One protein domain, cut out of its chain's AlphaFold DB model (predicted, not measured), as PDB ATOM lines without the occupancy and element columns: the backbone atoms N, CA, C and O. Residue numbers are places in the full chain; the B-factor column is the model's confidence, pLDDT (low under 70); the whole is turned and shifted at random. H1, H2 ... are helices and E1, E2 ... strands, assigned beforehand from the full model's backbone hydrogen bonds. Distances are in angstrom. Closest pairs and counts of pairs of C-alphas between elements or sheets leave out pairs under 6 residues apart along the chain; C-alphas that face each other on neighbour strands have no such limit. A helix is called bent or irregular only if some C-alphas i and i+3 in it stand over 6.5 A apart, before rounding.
ATOM      1  N   MET A   2     -29.163 -30.089  70.090       69.94
ATOM      2  CA  MET A   2     -30.055 -28.927  69.934       69.94
ATOM      3  C   MET A   2     -29.501 -27.801  69.032       69.94
ATOM      4  O   MET A   2     -30.244 -27.228  68.247       69.94
ATOM      5  N   GLU A   3     -28.191 -27.529  69.061       78.88
ATOM      6  CA  GLU A   3     -27.579 -26.465  68.240       78.88
ATOM      7  C   GLU A   3     -27.613 -26.741  66.725       78.88
ATOM      8  O   GLU A   3     -27.863 -25.827  65.940       78.88
ATOM      9  N   ASN A   4     -27.410 -27.994  66.300       82.50
ATOM     10  CA  ASN A   4     -27.412 -28.370  64.882       82.50
ATOM     11  C   ASN A   4     -28.830 -28.358  64.300       82.50
ATOM     12  O   ASN A   4     -29.010 -27.907  63.172       82.50
ATOM     13  N   ILE A   5     -29.834 -28.794  65.071       84.25
ATOM     14  CA  ILE A   5     -31.251 -28.702  64.684       84.25
ATOM     15  C   ILE A   5     -31.640 -27.234  64.469       84.25
ATOM     16  O   ILE A   5     -32.131 -26.874  63.400       84.25
ATOM     17  N   VAL A   6     -31.317 -26.362  65.430       89.94
ATOM     18  CA  VAL A   6     -31.594 -24.920  65.326       89.94
ATOM     19  C   VAL A   6     -30.874 -24.292  64.127       89.94
ATOM     20  O   VAL A   6     -31.436 -23.429  63.449       89.94
ATOM     21  N   LEU A   7     -29.635 -24.704  63.836       91.06
ATOM     22  CA  LEU A   7     -28.909 -24.218  62.663       91.06
ATOM     23  C   LEU A   7     -29.576 -24.664  61.352       91.06
ATOM     24  O   LEU A   7     -29.725 -23.831  60.458       91.06
ATOM     25  N   LYS A   8     -30.028 -25.920  61.240       93.00
ATOM     26  CA  LYS A   8     -30.741 -26.430  60.050       93.00
ATOM     27  C   LYS A   8     -32.017 -25.636  59.769       93.00
ATOM     28  O   LYS A   8     -32.181 -25.145  58.656       93.00
ATOM     29  N   GLU A   9     -32.855 -25.412  60.780       94.50
ATOM     30  CA  GLU A   9     -34.080 -24.607  60.627       94.50
ATOM     31  C   GLU A   9     -33.780 -23.174  60.166       94.50
ATOM     32  O   GLU A   9     -34.500 -22.579  59.360       94.50
ATOM     33  N   LYS A  10     -32.700 -22.578  60.684       96.56
ATOM     34  CA  LYS A  10     -32.283 -21.234  60.276       96.56
ATOM     35  C   LYS A  10     -31.742 -21.205  58.843       96.56
ATOM     36  O   LYS A  10     -31.980 -20.220  58.144       96.56
ATOM     37  N   LEU A  11     -31.042 -22.253  58.402       96.69
ATOM     38  CA  LEU A  11     -30.579 -22.402  57.018       96.69
ATOM     39  C   LEU A  11     -31.755 -22.538  56.045       96.69
ATOM     40  O   LEU A  11     -31.751 -21.881  55.006       96.69
ATOM     41  N   GLU A  12     -32.777 -23.316  56.406       96.75
ATOM     42  CA  GLU A  12     -34.016 -23.445  55.632       96.75
ATOM     43  C   GLU A  12     -34.722 -22.091  55.490       96.75
ATOM     44  O   GLU A  12     -34.941 -21.617  54.376       96.75
ATOM     45  N   LYS A  13     -34.931 -21.373  56.602       97.62
ATOM     46  CA  LYS A  13     -35.517 -20.018  56.581       97.62
ATOM     47  C   LYS A  13     -34.703 -19.025  55.748       97.62
ATOM     48  O   LYS A  13     -35.275 -18.137  55.111       97.62
ATOM     49  N   LEU A  14     -33.371 -19.119  55.773       98.12
ATOM     50  CA  LEU A  14     -32.511 -18.301  54.917       98.12
ATOM     51  C   LEU A  14     -32.741 -18.643  53.441       98.12
ATOM     52  O   LEU A  14     -32.902 -17.731  52.629       98.12
ATOM     53  N   PHE A  15     -32.776 -19.931  53.102       97.69
ATOM     54  CA  PHE A  15     -33.026 -20.386  51.740       97.69
ATOM     55  C   PHE A  15     -34.397 -19.925  51.229       97.69
ATOM     56  O   PHE A  15     -34.451 -19.318  50.162       97.69
ATOM     57  N   ASP A  16     -35.463 -20.090  52.011       97.81
ATOM     58  CA  ASP A  16     -36.824 -19.679  51.639       97.81
ATOM     59  C   ASP A  16     -36.944 -18.180  51.363       97.81
ATOM     60  O   ASP A  16     -37.596 -17.748  50.409       97.81
ATOM     61  N   ARG A  17     -36.274 -17.351  52.169       97.81
ATOM     62  CA  ARG A  17     -36.229 -15.900  51.936       97.81
ATOM     63  C   ARG A  17     -35.537 -15.569  50.616       97.81
ATOM     64  O   ARG A  17     -36.022 -14.721  49.866       97.81
ATOM     65  N   LEU A  18     -34.417 -16.233  50.327       97.94
ATOM     66  CA  LEU A  18     -33.665 -16.022  49.089       97.94
ATOM     67  C   LEU A  18     -34.461 -16.499  47.868       97.94
ATOM     68  O   LEU A  18     -34.527 -15.780  46.872       97.94
ATOM     69  N   THR A  19     -35.100 -17.669  47.933       96.38
ATOM     70  CA  THR A  19     -35.917 -18.197  46.831       96.38
ATOM     71  C   THR A  19     -37.169 -17.357  46.602       96.38
ATOM     72  O   THR A  19     -37.494 -17.081  45.448       96.38
ATOM     73  N   THR A  20     -37.809 -16.858  47.661       96.62
ATOM     74  CA  THR A  20     -38.938 -15.917  47.556       96.62
ATOM     75  C   THR A  20     -38.534 -14.652  46.802       96.62
ATOM     76  O   THR A  20     -39.237 -14.232  45.886       96.62
ATOM     77  N   GLU A  21     -37.374 -14.065  47.117       96.50
ATOM     78  CA  GLU A  21     -36.869 -12.885  46.402       96.50
ATOM     79  C   GLU A  21     -36.579 -13.185  44.922       96.50
ATOM     80  O   GLU A  21     -36.874 -12.356  44.055       96.50
ATOM     81  N   ILE A  22     -36.053 -14.374  44.611       96.75
ATOM     82  CA  ILE A  22     -35.818 -14.829  43.231       96.75
ATOM     83  C   ILE A  22     -37.134 -14.974  42.470       96.75
ATOM     84  O   ILE A  22     -37.266 -14.427  41.373       96.75
ATOM     85  N   VAL A  23     -38.123 -15.653  43.048       95.69
ATOM     86  CA  VAL A  23     -39.438 -15.856  42.421       95.69
ATOM     87  C   VAL A  23     -40.160 -14.523  42.229       95.69
ATOM     88  O   VAL A  23     -40.652 -14.245  41.134       95.69
ATOM     89  N   TYR A  24     -40.159 -13.658  43.245       95.00
ATOM     90  CA  TYR A  24     -40.748 -12.324  43.152       95.00
ATOM     91  C   TYR A  24     -40.089 -11.491  42.048       95.00
ATOM     92  O   TYR A  24     -40.769 -10.885  41.221       95.00
ATOM     93  N   THR A  25     -38.758 -11.515  41.966       95.19
ATOM     94  CA  THR A  25     -38.028 -10.786  40.923       95.19
ATOM     95  C   THR A  25     -38.317 -11.356  39.533       95.19
ATOM     96  O   THR A  25     -38.475 -10.587  38.581       95.19
ATOM     97  N   ALA A  26     -38.441 -12.679  39.393       94.12
ATOM     98  CA  ALA A  26     -38.854 -13.307  38.140       94.12
ATOM     99  C   ALA A  26     -40.248 -12.830  37.702       94.12
ATOM    100  O   ALA A  26     -40.430 -12.453  36.540       94.12
ATOM    101  N   TRP A  27     -41.200 -12.789  38.637       93.88
ATOM    102  CA  TRP A  27     -42.553 -12.292  38.396       93.88
ATOM    103  C   TRP A  27     -42.557 -10.822  37.954       93.88
ATOM    104  O   TRP A  27     -43.105 -10.511  36.895       93.88
ATOM    105  N   MET A  28     -41.849  -9.943  38.675       93.69
ATOM    106  CA  MET A  28     -41.703  -8.521  38.316       93.69
ATOM    107  C   MET A  28     -41.112  -8.327  36.913       93.69
ATOM    108  O   MET A  28     -41.494  -7.419  36.177       93.69
ATOM    109  N   ASN A  29     -40.216  -9.224  36.500       91.19
ATOM    110  CA  ASN A  29     -39.597  -9.220  35.176       91.19
ATOM    111  C   ASN A  29     -40.428  -9.927  34.089       91.19
ATOM    112  O   ASN A  29     -39.923 -10.132  32.974       91.19
ATOM    113  N   ARG A  30     -41.676 -10.314  34.387       92.25
ATOM    114  CA  ARG A  30     -42.584 -11.056  33.494       92.25
ATOM    115  C   ARG A  30     -41.968 -12.354  32.954       92.25
ATOM    116  O   ARG A  30     -42.216 -12.749  31.815       92.25
ATOM    117  N   ILE A  31     -41.116 -13.007  33.743       90.94
ATOM    118  CA  ILE A  31     -40.526 -14.301  33.391       90.94
ATOM    119  C   ILE A  31     -41.547 -15.387  33.742       90.94
ATOM    120  O   ILE A  31     -41.969 -15.493  34.888       90.94
ATOM    121  N   LYS A  32     -41.932 -16.224  32.770       86.50
ATOM    122  CA  LYS A  32     -42.744 -17.419  33.045       86.50
ATOM    123  C   LYS A  32     -41.918 -18.389  33.894       86.50
ATOM    124  O   LYS A  32     -40.886 -18.864  33.424       86.50
ATOM    125  N   PHE A  33     -42.364 -18.667  35.115       82.75
ATOM    126  CA  PHE A  33     -41.634 -19.494  36.084       82.75
ATOM    127  C   PHE A  33     -42.282 -20.855  36.373       82.75
ATOM    128  O   PHE A  33     -41.696 -21.643  37.108       82.75
ATOM    129  N   LYS A  34     -43.452 -21.157  35.787       79.62
ATOM    130  CA  LYS A  34     -44.052 -22.498  35.863       79.62
ATOM    131  C   LYS A  34     -43.028 -23.521  35.343       79.62
ATOM    132  O   LYS A  34     -42.461 -23.312  34.271       79.62
ATOM    133  N   ASP A  35     -42.748 -24.539  36.153       82.88
ATOM    134  CA  ASP A  35     -41.799 -25.631  35.884       82.88
ATOM    135  C   ASP A  35     -40.312 -25.229  35.799       82.88
ATOM    136  O   ASP A  35     -39.481 -26.024  35.366       82.88
ATOM    137  N   LYS A  36     -39.943 -24.012  36.227       89.12
ATOM    138  CA  LYS A  36     -38.538 -23.577  36.271       89.12
ATOM    139  C   LYS A  36     -37.931 -23.764  37.650       89.12
ATOM    140  O   LYS A  36     -38.481 -23.314  38.655       89.12
ATOM    141  N   SER A  37     -36.735 -24.333  37.684       92.44
ATOM    142  CA  SER A  37     -35.907 -24.364  38.886       92.44
ATOM    143  C   SER A  37     -35.421 -22.961  39.271       92.44
ATOM    144  O   SER A  37     -35.258 -22.072  38.431       92.44
ATOM    145  N   ILE A  38     -35.086 -22.776  40.550       93.00
ATOM    146  CA  ILE A  38     -34.466 -21.538  41.053       93.00
ATOM    147  C   ILE A  38     -33.195 -21.185  40.269       93.00
ATOM    148  O   ILE A  38     -32.967 -20.019  39.952       93.00
ATOM    149  N   SER A  39     -32.397 -22.190  39.896       90.94
ATOM    150  CA  SER A  39     -31.176 -21.986  39.108       90.94
ATOM    151  C   SER A  39     -31.472 -21.422  37.716       90.94
ATOM    152  O   SER A  39     -30.765 -20.526  37.252       90.94
ATOM    153  N   GLU A  40     -32.527 -21.898  37.053       92.75
ATOM    154  CA  GLU A  40     -32.958 -21.356  35.761       92.75
ATOM    155  C   GLU A  40     -33.514 -19.939  35.896       92.75
ATOM    156  O   GLU A  40     -33.207 -19.082  35.065       92.75
ATOM    157  N   LEU A  41     -34.285 -19.661  36.954       94.75
ATOM    158  CA  LEU A  41     -34.776 -18.310  37.229       94.75
ATOM    159  C   LEU A  41     -33.621 -17.330  37.444       94.75
ATOM    160  O   LEU A  41     -33.624 -16.265  36.832       94.75
ATOM    161  N   MET A  42     -32.598 -17.710  38.214       94.31
ATOM    162  CA  MET A  42     -31.376 -16.917  38.393       94.31
ATOM    163  C   MET A  42     -30.713 -16.577  37.051       94.31
ATOM    164  O   MET A  42     -30.386 -15.417  36.804       94.31
ATOM    165  N   ILE A  43     -30.566 -17.556  36.149       92.25
ATOM    166  CA  ILE A  43     -29.990 -17.335  34.809       92.25
ATOM    167  C   ILE A  43     -30.845 -16.352  33.999       92.25
ATOM    168  O   ILE A  43     -30.306 -15.450  33.355       92.25
ATOM    169  N   LEU A  44     -32.170 -16.521  34.007       93.56
ATOM    170  CA  LEU A  44     -33.089 -15.691  33.224       93.56
ATOM    171  C   LEU A  44     -33.175 -14.257  33.751       93.56
ATOM    172  O   LEU A  44     -33.158 -13.324  32.949       93.56
ATOM    173  N   ILE A  45     -33.226 -14.071  35.072       94.44
ATOM    174  CA  ILE A  45     -33.201 -12.743  35.692       94.44
ATOM    175  C   ILE A  45     -31.873 -12.059  35.378       94.44
ATOM    176  O   ILE A  45     -31.881 -10.912  34.946       94.44
ATOM    177  N   ASN A  46     -30.744 -12.767  35.486       92.25
ATOM    178  CA  ASN A  46     -29.421 -12.187  35.247       92.25
ATOM    179  C   ASN A  46     -29.213 -11.674  33.808       92.25
ATOM    180  O   ASN A  46     -28.363 -10.817  33.571       92.25
ATOM    181  N   LYS A  47     -29.988 -12.174  32.834       91.38
ATOM    182  CA  LYS A  47     -30.006 -11.631  31.463       91.38
ATOM    183  C   LYS A  47     -30.645 -10.237  31.388       91.38
ATOM    184  O   LYS A  47     -30.327  -9.495  30.465       91.38
ATOM    185  N   LYS A  48     -31.537  -9.900  32.325       91.00
ATOM    186  CA  LYS A  48     -32.258  -8.618  32.400       91.00
ATOM    187  C   LYS A  48     -31.656  -7.664  33.432       91.00
ATOM    188  O   LYS A  48     -31.523  -6.480  33.154       91.00
ATOM    189  N   ASP A  49     -31.255  -8.187  34.586       90.50
ATOM    190  CA  ASP A  49     -30.603  -7.455  35.670       90.50
ATOM    191  C   ASP A  49     -29.286  -8.150  36.039       90.50
ATOM    192  O   ASP A  49     -29.256  -9.140  36.773       90.50
ATOM    193  N   LYS A  50     -28.177  -7.605  35.530       87.00
ATOM    194  CA  LYS A  50     -26.829  -8.148  35.757       87.00
ATOM    195  C   LYS A  50     -26.365  -8.027  37.216       87.00
ATOM    196  O   LYS A  50     -25.433  -8.728  37.607       87.00
ATOM    197  N   ASN A  51     -26.995  -7.167  38.018       92.81
ATOM    198  CA  ASN A  51     -26.632  -6.950  39.420       92.81
ATOM    199  C   ASN A  51     -27.402  -7.873  40.371       92.81
ATOM    200  O   ASN A  51     -26.953  -8.109  41.498       92.81
ATOM    201  N   PHE A  52     -28.523  -8.441  39.923       94.81
ATOM    202  CA  PHE A  52     -29.369  -9.310  40.738       94.81
ATOM    203  C   PHE A  52     -28.593 -10.475  41.363       94.81
ATOM    204  O   PHE A  52     -28.659 -10.714  42.570       94.81
ATOM    205  N   THR A  53     -27.786 -11.168  40.558       94.62
ATOM    206  CA  THR A  53     -27.016 -12.326  41.028       94.62
ATOM    207  C   THR A  53     -26.010 -11.943  42.115       94.62
ATOM    208  O   THR A  53     -25.850 -12.688  43.083       94.62
ATOM    209  N   ALA A  54     -25.370 -10.773  42.000       95.31
ATOM    210  CA  ALA A  54     -24.443 -10.262  43.012       95.31
ATOM    211  C   ALA A  54     -25.158  -9.947  44.332       95.31
ATOM    212  O   ALA A  54     -24.641 -10.247  45.411       95.31
ATOM    213  N   LYS A  55     -26.373  -9.394  44.254       96.69
ATOM    214  CA  LYS A  55     -27.216  -9.118  45.423       96.69
ATOM    215  C   LYS A  55     -27.579 -10.404  46.165       96.69
ATOM    216  O   LYS A  55     -27.389 -10.473  47.380       96.69
ATOM    217  N   ILE A  56     -28.063 -11.422  45.449       97.94
ATOM    218  CA  ILE A  56     -28.413 -12.722  46.042       97.94
ATOM    219  C   ILE A  56     -27.174 -13.405  46.621       97.94
ATOM    220  O   ILE A  56     -27.230 -13.878  47.754       97.94
ATOM    221  N   PHE A  57     -26.044 -13.386  45.905       96.81
ATOM    222  CA  PHE A  57     -24.775 -13.916  46.409       96.81
ATOM    223  C   PHE A  57     -24.391 -13.293  47.751       96.81
ATOM    224  O   PHE A  57     -24.166 -14.006  48.728       96.81
ATOM    225  N   LYS A  58     -24.370 -11.955  47.818       97.56
ATOM    226  CA  LYS A  58     -23.998 -11.220  49.030       97.56
ATOM    227  C   LYS A  58     -24.935 -11.548  50.191       97.56
ATOM    228  O   LYS A  58     -24.462 -11.798  51.294       97.56
ATOM    229  N   LYS A  59     -26.249 -11.581  49.948       98.12
ATOM    230  CA  LYS A  59     -27.244 -11.936  50.972       98.12
ATOM    231  C   LYS A  59     -27.053 -13.363  51.486       98.12
ATOM    232  O   LYS A  59     -27.078 -13.569  52.695       98.12
ATOM    233  N   ALA A  60     -26.836 -14.319  50.584       97.88
ATOM    234  CA  ALA A  60     -26.603 -15.715  50.936       97.88
ATOM    235  C   ALA A  60     -25.324 -15.880  51.767       97.88
ATOM    236  O   ALA A  60     -25.360 -16.512  52.820       97.88
ATOM    237  N   LEU A  61     -24.221 -15.265  51.333       97.69
ATOM    238  CA  LEU A  61     -22.931 -15.357  52.013       97.69
ATOM    239  C   LEU A  61     -22.977 -14.717  53.407       97.69
ATOM    240  O   LEU A  61     -22.637 -15.372  54.388       97.69
ATOM    241  N   VAL A  62     -23.463 -13.476  53.510       97.62
ATOM    242  CA  VAL A  62     -23.569 -12.766  54.796       97.62
ATOM    243  C   VAL A  62     -24.529 -13.485  55.740       97.62
ATOM    244  O   VAL A  62     -24.204 -13.685  56.907       97.62
ATOM    245  N   GLY A  63     -25.693 -13.912  55.239       97.44
ATOM    246  CA  GLY A  63     -26.656 -14.675  56.029       97.44
ATOM    247  C   GLY A  63     -26.026 -15.942  56.601       97.44
ATOM    248  O   GLY A  63     -26.141 -16.198  57.796       97.44
ATOM    249  N   LEU A  64     -25.287 -16.688  55.780       97.00
ATOM    250  CA  LEU A  64     -24.606 -17.897  56.225       97.00
ATOM    251  C   LEU A  64     -23.505 -17.611  57.262       97.00
ATOM    252  O   LEU A  64     -23.432 -18.312  58.270       97.00
ATOM    253  N   GLN A  65     -22.688 -16.573  57.061       96.75
ATOM    254  CA  GLN A  65     -21.658 -16.176  58.031       96.75
ATOM    255  C   GLN A  65     -22.259 -15.846  59.403       96.75
ATOM    256  O   GLN A  65     -21.742 -16.297  60.427       96.75
ATOM    257  N   LEU A  66     -23.377 -15.112  59.426       96.75
ATOM    258  CA  LEU A  66     -24.095 -14.771  60.655       96.75
ATOM    259  C   LEU A  66     -24.669 -16.012  61.343       96.75
ATOM    260  O   LEU A  66     -24.527 -16.165  62.553       96.75
ATOM    261  N   LEU A  67     -25.287 -16.919  60.581       95.81
ATOM    262  CA  LEU A  67     -25.864 -18.146  61.132       95.81
ATOM    263  C   LEU A  67     -24.811 -19.067  61.753       95.81
ATOM    264  O   LEU A  67     -25.069 -19.675  62.789       95.81
ATOM    265  N   GLN A  68     -23.631 -19.155  61.142       92.94
ATOM    266  CA  GLN A  68     -22.526 -19.968  61.651       92.94
ATOM    267  C   GLN A  68     -21.671 -19.242  62.705       92.94
ATOM    268  O   GLN A  68     -20.776 -19.869  63.276       92.94
ATOM    269  N   ASN A  69     -21.912 -17.940  62.926       93.50
ATOM    270  CA  ASN A  69     -21.043 -17.028  63.673       93.50
ATOM    271  C   ASN A  69     -19.563 -17.168  63.261       93.50
ATOM    272  O   ASN A  69     -18.673 -17.377  64.089       93.50
ATOM    273  N   LYS A  70     -19.314 -17.172  61.949       91.31
ATOM    274  CA  LYS A  70     -17.996 -17.475  61.384       91.31
ATOM    275  C   LYS A  70     -17.803 -16.757  60.057       91.31
ATOM    276  O   LYS A  70     -18.674 -16.796  59.193       91.31
ATOM    277  N   GLU A  71     -16.643 -16.136  59.886       94.69
ATOM    278  CA  GLU A  71     -16.236 -15.603  58.592       94.69
ATOM    279  C   GLU A  71     -15.901 -16.731  57.611       94.69
ATOM    280  O   GLU A  71     -15.296 -17.737  57.988       94.69
ATOM    281  N   ILE A  72     -16.321 -16.556  56.358       95.06
ATOM    282  CA  ILE A  72     -16.031 -17.479  55.264       95.06
ATOM    283  C   ILE A  72     -14.989 -16.818  54.369       95.06
ATOM    284  O   ILE A  72     -15.266 -15.797  53.739       95.06
ATOM    285  N   GLU A  73     -13.809 -17.420  54.282       94.50
ATOM    286  CA  GLU A  73     -12.751 -16.956  53.388       94.50
ATOM    287  C   GLU A  73     -13.166 -17.165  51.922       94.50
ATOM    288  O   GLU A  73     -13.548 -18.269  51.525       94.50
ATOM    289  N   LEU A  74     -13.056 -16.126  51.091       92.19
ATOM    290  CA  LEU A  74     -13.232 -16.232  49.643       92.19
ATOM    291  C   LEU A  74     -11.878 -16.149  48.939       92.19
ATOM    292  O   LEU A  74     -11.263 -15.084  48.902       92.19
ATOM    293  N   GLN A  75     -11.447 -17.239  48.307       89.62
ATOM    294  CA  GLN A  75     -10.161 -17.290  47.612       89.62
ATOM    295  C   GLN A  75     -10.341 -17.530  46.110       89.62
ATOM    296  O   GLN A  75     -10.751 -18.607  45.666       89.62
ATOM    297  N   LYS A  76      -9.956 -16.536  45.305       83.88
ATOM    298  CA  LYS A  76      -9.841 -16.707  43.856       83.88
ATOM    299  C   LYS A  76      -8.574 -17.494  43.541       83.88
ATOM    300  O   LYS A  76      -7.477 -17.060  43.882       83.88
ATOM    301  N   CYS A  77      -8.718 -18.628  42.869       78.06
ATOM    302  CA  CYS A  77      -7.595 -19.473  42.486       78.06
ATOM    303  C   CYS A  77      -7.231 -19.225  41.016       78.06
ATOM    304  O   CYS A  77      -8.092 -19.234  40.135       78.06
ATOM    305  N   SER A  78      -5.943 -18.991  40.755       63.06
ATOM    306  CA  SER A  78      -5.369 -18.876  39.406       63.06
ATOM    307  C   SER A  78      -5.055 -20.233  38.773       63.06
ATOM    308  O   SER A  78      -4.773 -20.282  37.578       63.06
ATOM    309  N   LEU A  79      -5.100 -21.318  39.557       55.12
ATOM    310  CA  LEU A  79      -4.693 -22.652  39.131       55.12
ATOM    311  C   LEU A  79      -5.561 -23.177  37.981       55.12
ATOM    312  O   LEU A  79      -6.746 -23.479  38.121       55.12
ATOM    313  N   VAL A  80      -4.887 -23.262  36.840       49.47
ATOM    314  CA  VAL A  80      -5.211 -24.011  35.633       49.47
ATOM    315  C   VAL A  80      -5.086 -25.503  35.966       49.47
ATOM    316  O   VAL A  80      -4.040 -25.925  36.442       49.47
ATOM    317  N   HIS A  81      -6.151 -26.270  35.723       44.44
ATOM    318  CA  HIS A  81      -6.182 -27.735  35.597       44.44
ATOM    319  C   HIS A  81      -5.312 -28.544  36.580       44.44
ATOM    320  O   HIS A  81      -4.231 -29.012  36.235       44.44
ATOM    321  N   SER A  82      -5.842 -28.874  37.760       43.00
ATOM    322  CA  SER A  82      -5.487 -30.160  38.369       43.00
ATOM    323  C   SER A  82      -6.349 -31.236  37.707       43.00
ATOM    324  O   SER A  82      -7.416 -31.582  38.212       43.00
ATOM    325  N   THR A  83      -5.925 -31.740  36.545       43.00
ATOM    326  CA  THR A  83      -6.484 -32.986  36.006       43.00
ATOM    327  C   THR A  83      -6.158 -34.100  36.987       43.00
ATOM    328  O   THR A  83      -5.034 -34.601  37.007       43.00
ATOM    329  N   ILE A  84      -7.131 -34.505  37.797       42.72
ATOM    330  CA  ILE A  84      -7.075 -35.822  38.421       42.72
ATOM    331  C   ILE A  84      -7.297 -36.808  37.271       42.72
ATOM    332  O   ILE A  84      -8.410 -36.937  36.761       42.72
ATOM    333  N   LYS A  85      -6.218 -37.431  36.783       36.44
ATOM    334  CA  LYS A  85      -6.316 -38.543  35.835       36.44
ATOM    335  C   LYS A  85      -6.780 -39.767  36.618       36.44
ATOM    336  O   LYS A  85      -5.980 -40.397  37.299       36.44
ATOM    337  N   PHE A  86      -8.061 -40.094  36.523       41.66
ATOM    338  CA  PHE A  86      -8.517 -41.444  36.834       41.66
ATOM    339  C   PHE A  86      -8.152 -42.338  35.643       41.66
ATOM    340  O   PHE A  86      -8.379 -41.956  34.494       41.66
ATOM    341  N   GLU A  87      -7.546 -43.502  35.893       41.75
ATOM    342  CA  GLU A  87      -7.003 -44.385  34.842       41.75
ATOM    343  C   GLU A  87      -8.049 -44.882  33.832       41.75
ATOM    344  O   GLU A  87      -7.689 -45.363  32.760       41.75
ATOM    345  N   ARG A  88      -9.345 -44.691  34.092       43.06
ATOM    346  CA  ARG A  88     -10.402 -44.745  33.081       43.06
ATOM    347  C   ARG A  88     -11.465 -43.703  33.430       43.06
ATOM    348  O   ARG A  88     -11.911 -43.658  34.568       43.06
ATOM    349  N   VAL A  89     -11.924 -42.967  32.415       39.38
ATOM    350  CA  VAL A  89     -13.062 -42.019  32.416       39.38
ATOM    351  C   VAL A  89     -12.728 -40.571  32.824       39.38
ATOM    352  O   VAL A  89     -12.361 -40.287  33.953       39.38
ATOM    353  N   ALA A  90     -12.913 -39.676  31.840       34.59
ATOM    354  CA  ALA A  90     -13.104 -38.220  31.887       34.59
ATOM    355  C   ALA A  90     -12.307 -37.400  32.925       34.59
ATOM    356  O   ALA A  90     -12.550 -37.442  34.126       34.59
ATOM    357  N   SER A  91     -11.445 -36.509  32.428       36.97
ATOM    358  CA  SER A  91     -10.894 -35.397  33.207       36.97
ATOM    359  C   SER A  91     -12.023 -34.528  33.780       36.97
ATOM    360  O   SER A  91     -12.771 -33.911  33.020       36.97
ATOM    361  N   ILE A  92     -12.141 -34.455  35.107       43.03
ATOM    362  CA  ILE A  92     -13.072 -33.543  35.784       43.03
ATOM    363  C   ILE A  92     -12.313 -32.263  36.144       43.03
ATOM    364  O   ILE A  92     -11.418 -32.285  36.987       43.03
ATOM    365  N   ASP A  93     -12.699 -31.140  35.537       42.84
ATOM    366  CA  ASP A  93     -12.277 -29.807  35.976       42.84
ATOM    367  C   ASP A  93     -12.944 -29.464  37.312       42.84
ATOM    368  O   ASP A  93     -14.057 -28.936  37.363       42.84
ATOM    369  N   THR A  94     -12.271 -29.754  38.421       51.28
ATOM    370  CA  THR A  94     -12.815 -29.537  39.772       51.28
ATOM    371  C   THR A  94     -12.749 -28.081  40.254       51.28
ATOM    372  O   THR A  94     -13.469 -27.731  41.182       51.28
ATOM    373  N   LEU A  95     -11.976 -27.199  39.603       53.84
ATOM    374  CA  LEU A  95     -11.884 -25.759  39.931       53.84
ATOM    375  C   LEU A  95     -12.249 -24.821  38.764       53.84
ATOM    376  O   LEU A  95     -12.032 -23.612  38.841       53.84
ATOM    377  N   GLY A  96     -12.818 -25.358  37.679       59.78
ATOM    378  CA  GLY A  96     -13.168 -24.587  36.482       59.78
ATOM    379  C   GLY A  96     -14.506 -23.854  36.609       59.78
ATOM    380  O   GLY A  96     -14.553 -22.631  36.742       59.78
ATOM    381  N   LYS A  97     -15.611 -24.603  36.539       73.00
ATOM    382  CA  LYS A  97     -16.977 -24.055  36.409       73.00
ATOM    383  C   LYS A  97     -17.696 -23.818  37.744       73.00
ATOM    384  O   LYS A  97     -18.597 -22.974  37.793       73.00
ATOM    385  N   TYR A  98     -17.316 -24.558  38.784       83.19
ATOM    386  CA  TYR A  98     -17.968 -24.570  40.095       83.19
ATOM    387  C   TYR A  98     -16.949 -24.309  41.215       83.19
ATOM    388  O   TYR A  98     -15.786 -24.687  41.070       83.19
ATOM    389  N   PRO A  99     -17.359 -23.649  42.311       88.38
ATOM    390  CA  PRO A  99     -16.497 -23.418  43.462       88.38
ATOM    391  C   PRO A  99     -16.325 -24.681  44.323       88.38
ATOM    392  O   PRO A  99     -17.208 -25.539  44.375       88.38
ATOM    393  N   LEU A 100     -15.208 -24.754  45.049       88.50
ATOM    394  CA  LEU A 100     -14.953 -25.741  46.098       88.50
ATOM    395  C   LEU A 100     -15.287 -25.157  47.470       88.50
ATOM    396  O   LEU A 100     -14.922 -24.022  47.778       88.50
ATOM    397  N   PHE A 101     -15.947 -25.957  48.302       90.88
ATOM    398  CA  PHE A 101     -16.407 -25.576  49.633       90.88
ATOM    399  C   PHE A 101     -15.677 -26.399  50.692       90.88
ATOM    400  O   PHE A 101     -15.714 -27.629  50.656       90.88
ATOM    401  N   THR A 102     -15.032 -25.727  51.643       91.88
ATOM    402  CA  THR A 102     -14.290 -26.372  52.731       91.88
ATOM    403  C   THR A 102     -15.009 -26.166  54.053       91.88
ATOM    404  O   THR A 102     -15.314 -25.034  54.438       91.88
ATOM    405  N   TYR A 103     -15.231 -27.263  54.769       91.94
ATOM    406  CA  TYR A 103     -15.924 -27.287  56.051       91.94
ATOM    407  C   TYR A 103     -14.957 -27.684  57.166       91.94
ATOM    408  O   TYR A 103     -14.019 -28.444  56.928       91.94
ATOM    409  N   ASN A 104     -15.175 -27.174  58.375       89.88
ATOM    410  CA  ASN A 104     -14.439 -27.625  59.555       89.88
ATOM    411  C   ASN A 104     -15.061 -28.908  60.151       89.88
ATOM    412  O   ASN A 104     -16.108 -29.379  59.708       89.88
ATOM    413  N   ASN A 105     -14.449 -29.433  61.213       86.62
ATOM    414  CA  ASN A 105     -14.912 -30.647  61.903       86.62
ATOM    415  C   ASN A 105     -16.283 -30.494  62.594       86.62
ATOM    416  O   ASN A 105     -16.897 -31.488  62.973       86.62
ATOM    417  N   GLU A 106     -16.775 -29.263  62.760       87.56
ATOM    418  CA  GLU A 106     -18.115 -28.964  63.283       87.56
ATOM    419  C   GLU A 106     -19.172 -28.880  62.171       87.56
ATOM    420  O   GLU A 106     -20.347 -28.665  62.458       87.56
ATOM    421  N   GLY A 107     -18.771 -29.030  60.905       88.19
ATOM    422  CA  GLY A 107     -19.660 -28.937  59.750       88.19
ATOM    423  C   GLY A 107     -19.956 -27.511  59.292       88.19
ATOM    424  O   GLY A 107     -20.833 -27.313  58.454       88.19
ATOM    425  N   LYS A 108     -19.233 -26.506  59.800       91.75
ATOM    426  CA  LYS A 108     -19.361 -25.106  59.367       91.75
ATOM    427  C   LYS A 108     -18.533 -24.868  58.112       91.75
ATOM    428  O   LYS A 108     -17.371 -25.267  58.052       91.75
ATOM    429  N   LEU A 109     -19.102 -24.164  57.137       94.44
ATOM    430  CA  LEU A 109     -18.368 -23.683  55.967       94.44
ATOM    431  C   LEU A 109     -17.376 -22.597  56.402       94.44
ATOM    432  O   LEU A 109     -17.792 -21.627  57.031       94.44
ATOM    433  N   ILE A 110     -16.095 -22.749  56.064       93.94
ATOM    434  CA  ILE A 110     -15.028 -21.815  56.471       93.94
ATOM    435  C   ILE A 110     -14.311 -21.157  55.294       93.94
ATOM    436  O   ILE A 110     -13.721 -20.094  55.455       93.94
ATOM    437  N   LYS A 111     -14.356 -21.772  54.110       93.00
ATOM    438  CA  LYS A 111     -13.639 -21.285  52.935       93.00
ATOM    439  C   LYS A 111     -14.341 -21.704  51.655       93.00
ATOM    440  O   LYS A 111     -14.860 -22.819  51.560       93.00
ATOM    441  N   ILE A 112     -14.330 -20.809  50.672       92.94
ATOM    442  CA  ILE A 112     -14.786 -21.071  49.313       92.94
ATOM    443  C   ILE A 112     -13.682 -20.692  48.333       92.94
ATOM    444  O   ILE A 112     -13.251 -19.538  48.267       92.94
ATOM    445  N   GLN A 113     -13.254 -21.665  47.540       89.44
ATOM    446  CA  GLN A 113     -12.283 -21.470  46.473       89.44
ATOM    447  C   GLN A 113     -12.992 -21.465  45.125       89.44
ATOM    448  O   GLN A 113     -13.834 -22.320  44.861       89.44
ATOM    449  N   TYR A 114     -12.665 -20.512  44.257       86.56
ATOM    450  CA  TYR A 114     -13.302 -20.400  42.944       86.56
ATOM    451  C   TYR A 114     -12.292 -20.035  41.855       86.56
ATOM    452  O   TYR A 114     -11.390 -19.223  42.069       86.56
ATOM    453  N   GLY A 115     -12.437 -20.652  40.681       82.31
ATOM    454  CA  GLY A 115     -11.558 -20.420  39.536       82.31
ATOM    455  C   GLY A 115     -12.038 -19.321  38.590       82.31
ATOM    456  O   GLY A 115     -13.133 -18.768  38.719       82.31
ATOM    457  N   LYS A 116     -11.210 -19.027  37.581       81.25
ATOM    458  CA  LYS A 116     -11.460 -17.988  36.563       81.25
ATOM    459  C   LYS A 116     -12.759 -18.201  35.769       81.25
ATOM    460  O   LYS A 116     -13.373 -17.220  35.360       81.25
ATOM    461  N   HIS A 117     -13.171 -19.451  35.556       83.06
ATOM    462  CA  HIS A 117     -14.352 -19.807  34.757       83.06
ATOM    463  C   HIS A 117     -15.635 -19.973  35.592       83.06
ATOM    464  O   HIS A 117     -16.700 -20.268  35.042       83.06
ATOM    465  N   CYS A 118     -15.571 -19.738  36.906       86.56
ATOM    466  CA  CYS A 118     -16.740 -19.757  37.771       86.56
ATOM    467  C   CYS A 118     -17.549 -18.471  37.565       86.56
ATOM    468  O   CYS A 118     -17.223 -17.415  38.111       86.56
ATOM    469  N   SER A 119     -18.618 -18.549  36.770       89.31
ATOM    470  CA  SER A 119     -19.544 -17.425  36.625       89.31
ATOM    471  C   SER A 119     -20.201 -17.104  37.968       89.31
ATOM    472  O   SER A 119     -20.428 -17.992  38.791       89.31
ATOM    473  N   LEU A 120     -20.565 -15.837  38.178       91.62
ATOM    474  CA  LEU A 120     -21.251 -15.433  39.405       91.62
ATOM    475  C   LEU A 120     -22.572 -16.193  39.595       91.62
ATOM    476  O   LEU A 120     -22.919 -16.540  40.714       91.62
ATOM    477  N   VAL A 121     -23.276 -16.525  38.508       93.12
ATOM    478  CA  VAL A 121     -24.514 -17.322  38.570       93.12
ATOM    479  C   VAL A 121     -24.236 -18.742  39.059       93.12
ATOM    480  O   VAL A 121     -24.938 -19.224  39.945       93.12
ATOM    481  N   ASN A 122     -23.195 -19.401  38.539       90.19
ATOM    482  CA  ASN A 122     -22.806 -20.731  39.014       90.19
ATOM    483  C   ASN A 122     -22.364 -20.683  40.474       90.19
ATOM    484  O   ASN A 122     -22.732 -21.566  41.246       90.19
ATOM    485  N   PHE A 123     -21.613 -19.649  40.854       92.31
ATOM    486  CA  PHE A 123     -21.185 -19.448  42.230       92.31
ATOM    487  C   PHE A 123     -22.408 -19.334  43.150       92.31
ATOM    488  O   PHE A 123     -22.571 -20.136  44.070       92.31
ATOM    489  N   THR A 124     -23.325 -18.414  42.857       95.38
ATOM    490  CA  THR A 124     -24.530 -18.205  43.666       95.38
ATOM    491  C   THR A 124     -25.398 -19.454  43.739       95.38
ATOM    492  O   THR A 124     -25.800 -19.837  44.833       95.38
ATOM    493  N   ASN A 125     -25.640 -20.135  42.617       94.56
ATOM    494  CA  ASN A 125     -26.421 -21.376  42.612       94.56
ATOM    495  C   ASN A 125     -25.751 -22.477  43.448       94.56
ATOM    496  O   ASN A 125     -26.436 -23.192  44.177       94.56
ATOM    497  N   SER A 126     -24.420 -22.579  43.404       94.00
ATOM    498  CA  SER A 126     -23.673 -23.539  44.225       94.00
ATOM    499  C   SER A 126     -23.786 -23.207  45.714       94.00
ATOM    500  O   SER A 126     -23.995 -24.100  46.528       94.00
ATOM    501  N   LEU A 127     -23.722 -21.923  46.083       96.50
ATOM    502  CA  LEU A 127     -23.907 -21.491  47.469       96.50
ATOM    503  C   LEU A 127     -25.342 -21.748  47.965       96.50
ATOM    504  O   LEU A 127     -25.526 -22.231  49.080       96.50
ATOM    505  N   LEU A 128     -26.356 -21.495  47.133       97.00
ATOM    506  CA  LEU A 128     -27.755 -21.816  47.442       97.00
ATOM    507  C   LEU A 128     -27.967 -23.324  47.647       97.00
ATOM    508  O   LEU A 128     -28.666 -23.737  48.574       97.00
ATOM    509  N   TYR A 129     -27.332 -24.158  46.819       95.00
ATOM    510  CA  TYR A 129     -27.325 -25.608  47.015       95.00
ATOM    511  C   TYR A 129     -26.662 -25.999  48.344       95.00
ATOM    512  O   TYR A 129     -27.179 -26.841  49.080       95.00
ATOM    513  N   VAL A 130     -25.544 -25.357  48.693       95.38
ATOM    514  CA  VAL A 130     -24.860 -25.614  49.962       95.38
ATOM    515  C   VAL A 130     -25.752 -25.297  51.160       95.38
ATOM    516  O   VAL A 130     -25.848 -26.125  52.062       95.38
ATOM    517  N   ILE A 131     -26.432 -24.149  51.146       96.62
ATOM    518  CA  ILE A 131     -27.347 -23.734  52.219       96.62
ATOM    519  C   ILE A 131     -28.529 -24.706  52.341       96.62
ATOM    520  O   ILE A 131     -28.860 -25.125  53.444       96.62
ATOM    521  N   SER A 132     -29.146 -25.079  51.217       95.50
ATOM    522  CA  SER A 132     -30.394 -25.859  51.216       95.50
ATOM    523  C   SER A 132     -30.213 -27.362  51.410       95.50
ATOM    524  O   SER A 132     -31.143 -28.034  51.851       95.50
ATOM    525  N   LYS A 133     -29.057 -27.918  51.030       93.62
ATOM    526  CA  LYS A 133     -28.843 -29.373  50.999       93.62
ATOM    527  C   LYS A 133     -27.555 -29.797  51.679       93.62
ATOM    528  O   LYS A 133     -27.593 -30.633  52.580       93.62
ATOM    529  N   ARG A 134     -26.408 -29.248  51.260       92.69
ATOM    530  CA  ARG A 134     -25.110 -29.806  51.674       92.69
ATOM    531  C   ARG A 134     -24.812 -29.583  53.155       92.69
ATOM    532  O   ARG A 134     -24.408 -30.530  53.816       92.69
ATOM    533  N   LEU A 135     -25.010 -28.368  53.667       93.00
ATOM    534  CA  LEU A 135     -24.797 -28.071  55.087       93.00
ATOM    535  C   LEU A 135     -25.720 -28.898  55.993       93.00
ATOM    536  O   LEU A 135     -25.187 -29.553  56.885       93.00
ATOM    537  N   PRO A 136     -27.049 -28.958  55.758       93.50
ATOM    538  CA  PRO A 136     -27.927 -29.843  56.522       93.50
ATOM    539  C   PRO A 136     -27.438 -31.297  56.567       93.50
ATOM    540  O   PRO A 136     -27.294 -31.851  57.653       93.50
ATOM    541  N   SER A 137     -27.066 -31.860  55.412       92.50
ATOM    542  CA  SER A 137     -26.544 -33.230  55.305       92.50
ATOM    543  C   SER A 137     -25.247 -33.443  56.096       92.50
ATOM    544  O   SER A 137     -25.115 -34.457  56.775       92.50
ATOM    545  N   ILE A 138     -24.304 -32.496  56.071       90.12
ATOM    546  CA  ILE A 138     -23.074 -32.591  56.879       90.12
ATOM    547  C   ILE A 138     -23.409 -32.572  58.378       90.12
ATOM    548  O   ILE A 138     -22.812 -33.311  59.161       90.12
ATOM    549  N   LEU A 139     -24.370 -31.742  58.792       90.50
ATOM    550  CA  LEU A 139     -24.799 -31.680  60.189       90.50
ATOM    551  C   LEU A 139     -25.460 -32.997  60.637       90.50
ATOM    552  O   LEU A 139     -25.196 -33.430  61.759       90.50
ATOM    553  N   ASP A 140     -26.240 -33.656  59.771       89.69
ATOM    554  CA  ASP A 140     -26.803 -34.999  60.015       89.69
ATOM    555  C   ASP A 140     -25.702 -36.071  60.160       89.69
ATOM    556  O   ASP A 140     -25.718 -36.890  61.087       89.69
ATOM    557  N   GLU A 141     -24.696 -36.051  59.278       89.25
ATOM    558  CA  GLU A 141     -23.543 -36.964  59.329       89.25
ATOM    559  C   GLU A 141     -22.739 -36.809  60.635       89.25
ATOM    560  O   GLU A 141     -22.270 -37.790  61.214       89.25
ATOM    561  N   ILE A 142     -22.578 -35.581  61.130       87.50
ATOM    562  CA  ILE A 142     -21.867 -35.320  62.391       87.50
ATOM    563  C   ILE A 142     -22.693 -35.789  63.592       87.50
ATOM    564  O   ILE A 142     -22.135 -36.321  64.556       87.50
ATOM    565  N   GLU A 143     -24.009 -35.594  63.563       84.69
ATOM    566  CA  GLU A 143     -24.892 -36.043  64.642       84.69
ATOM    567  C   GLU A 143     -24.944 -37.564  64.742       84.69
ATOM    568  O   GLU A 143     -24.769 -38.095  65.840       84.69
ATOM    569  N   SER A 144     -25.091 -38.264  63.618       84.12
ATOM    570  CA  SER A 144     -25.095 -39.734  63.593       84.12
ATOM    571  C   SER A 144     -23.798 -40.332  64.152       84.12
ATOM    572  O   SER A 144     -23.847 -41.240  64.984       84.12
ATOM    573  N   LYS A 145     -22.634 -39.765  63.808       82.31
ATOM    574  CA  LYS A 145     -21.338 -40.191  64.370       82.31
ATOM    575  C   LYS A 145     -21.243 -39.999  65.885       82.31
ATOM    576  O   LYS A 145     -20.689 -40.857  66.562       82.31
ATOM    577  N   LYS A 146     -21.795 -38.906  66.427       76.06
ATOM    578  CA  LYS A 146     -21.803 -38.637  67.880       76.06
ATOM    579  C   LYS A 146     -22.699 -39.594  68.666       76.06
ATOM    580  O   LYS A 146     -22.448 -39.804  69.849       76.06
ATOM    581  N   VAL A 147     -23.759 -40.113  68.046       70.38
ATOM    582  CA  VAL A 147     -24.648 -41.107  68.669       70.38
ATOM    583  C   VAL A 147     -23.972 -42.474  68.723       70.38
ATOM    584  O   VAL A 147     -24.065 -43.140  69.740       70.38
ATOM    585  N   LEU A 148     -23.245 -42.859  67.669       65.25
ATOM    586  CA  LEU A 148     -22.543 -44.148  67.590       65.25
ATOM    587  C   LEU A 148     -21.285 -44.232  68.470       65.25
ATOM    588  O   LEU A 148     -20.795 -45.325  68.728       65.25
ATOM    589  N   SER A 149     -20.735 -43.094  68.900       65.19
ATOM    590  CA  SER A 149     -19.564 -43.026  69.786       65.19
ATOM    591  C   SER A 149     -19.912 -42.979  71.282       65.19
ATOM    592  O   SER A 149     -19.023 -42.707  72.089       65.19
ATOM    593  N   LYS A 150     -21.189 -43.131  71.642       52.06
ATOM    594  CA  LYS A 150     -21.691 -43.173  73.023       52.06
ATOM    595  C   LYS A 150     -22.195 -44.567  73.353       52.06
ATOM    596  O   LYS A 150     -22.028 -44.945  74.530       52.06
TER     597      LYS A 150
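What this domain is: This is residues 2 to 150 of the 150 residues of an uncharacterized protein of Clostridium sp. CAG:628 (UniProt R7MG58). Three helices, H1, H3 and the first arm of the bent helix H4, H4a, are bundled together with the short H2 at one end, and a small three-stranded sheet, E1, E3 and E2, stands beside the bundle next to H4a. The second arm, H4b, runs on beyond H4a, and its last part sticks out with residues 144 to 150, while residues 85 to 90 stick out as the tip of a long loop between E1 and E2. The printed part has 149 residues, with four named helices and three named strands in the order H1 H2 H3 E1 E2 E3 H4; the mixed sheet runs E1 E3 E2, and the class is mostly helix. The whole is compact, with a radius of gyration of the C-alphas of 17.1 A and spans of 55 by 43 by 29 A.

How they stand to each other: Look first at the sheet, where inner strand E3, residues 109 to 114, has two edge strands as neighbours. E1, residues 73 to 76, is parallel to it at 10 degrees, with N 73 and O 110 2.9 A apart, within hydrogen-bond range. E2, residues 100 to 103, is antiparallel to E3 at 165 degrees and forms a hairpin with it, with N 100 and O 113 at 2.8 A, within hydrogen-bond range. H4, residues 120 to 148, was assigned as one helix by its hydrogen bonds, but it is bent: C-alphas 132 and 135 are 7.2 A apart, and its arms H4a, residues 120 to 132, and H4b, residues 135 to 148, stand at 34 degrees, a shallow tilt only just short of steep. H4a only grazes the sheet, with residues 123 to 131. H3, residues 52 to 68, touches H4a, the closest C-alphas being those of Phe 57 and Thr 124 at 5.1 A. H1, residues 2 to 28, touches H3 with its residues 7 to 18 alone, at a shallow tilt of 13 degrees, opposite ways; the closest C-alphas are those of Leu 18 and Ile 56, 6.9 A. H1 also touches H4a, at Leu 11 and Ile 131, whose C-alphas are the closest at 5.9 A, and H4b, at Lys 8 and Pro 136, 5.7 A between the closest C-alphas. H2, residues 38 to 46, touches H1, H3 and H4a; its closest C-alpha pair with H4a is Ser 39 and Asn 125, 5.9 A. In H1, H2, H3, H4a and H4b every O i to N i+4 pair is within hydrogen-bond range.

Where its parts are: Find C-alpha 109 at (-18.368, -23.683, 55.967); from there E3 runs 14.4 A to C-alpha 114. H1 begins at C-alpha 2, (-30.055, -28.927, 69.934), and runs 39.4 A; H3 measures 24.4 A, H4a 18.2 A and H4b 20.5 A, ending at C-alpha 148, (-22.543, -44.148, 67.590).

The domain as a whole: The two C-alphas farthest apart are those of Arg 30 and Lys 150, 55.1 A. The printed part has no cut and ends at the chain's last residue. The link from E1 to E2, 23 residues, is long. Mean pLDDT of the printed part is 85.0; look for values under 70 at residue 2, residues 78 to 96 and residues 148 to 150.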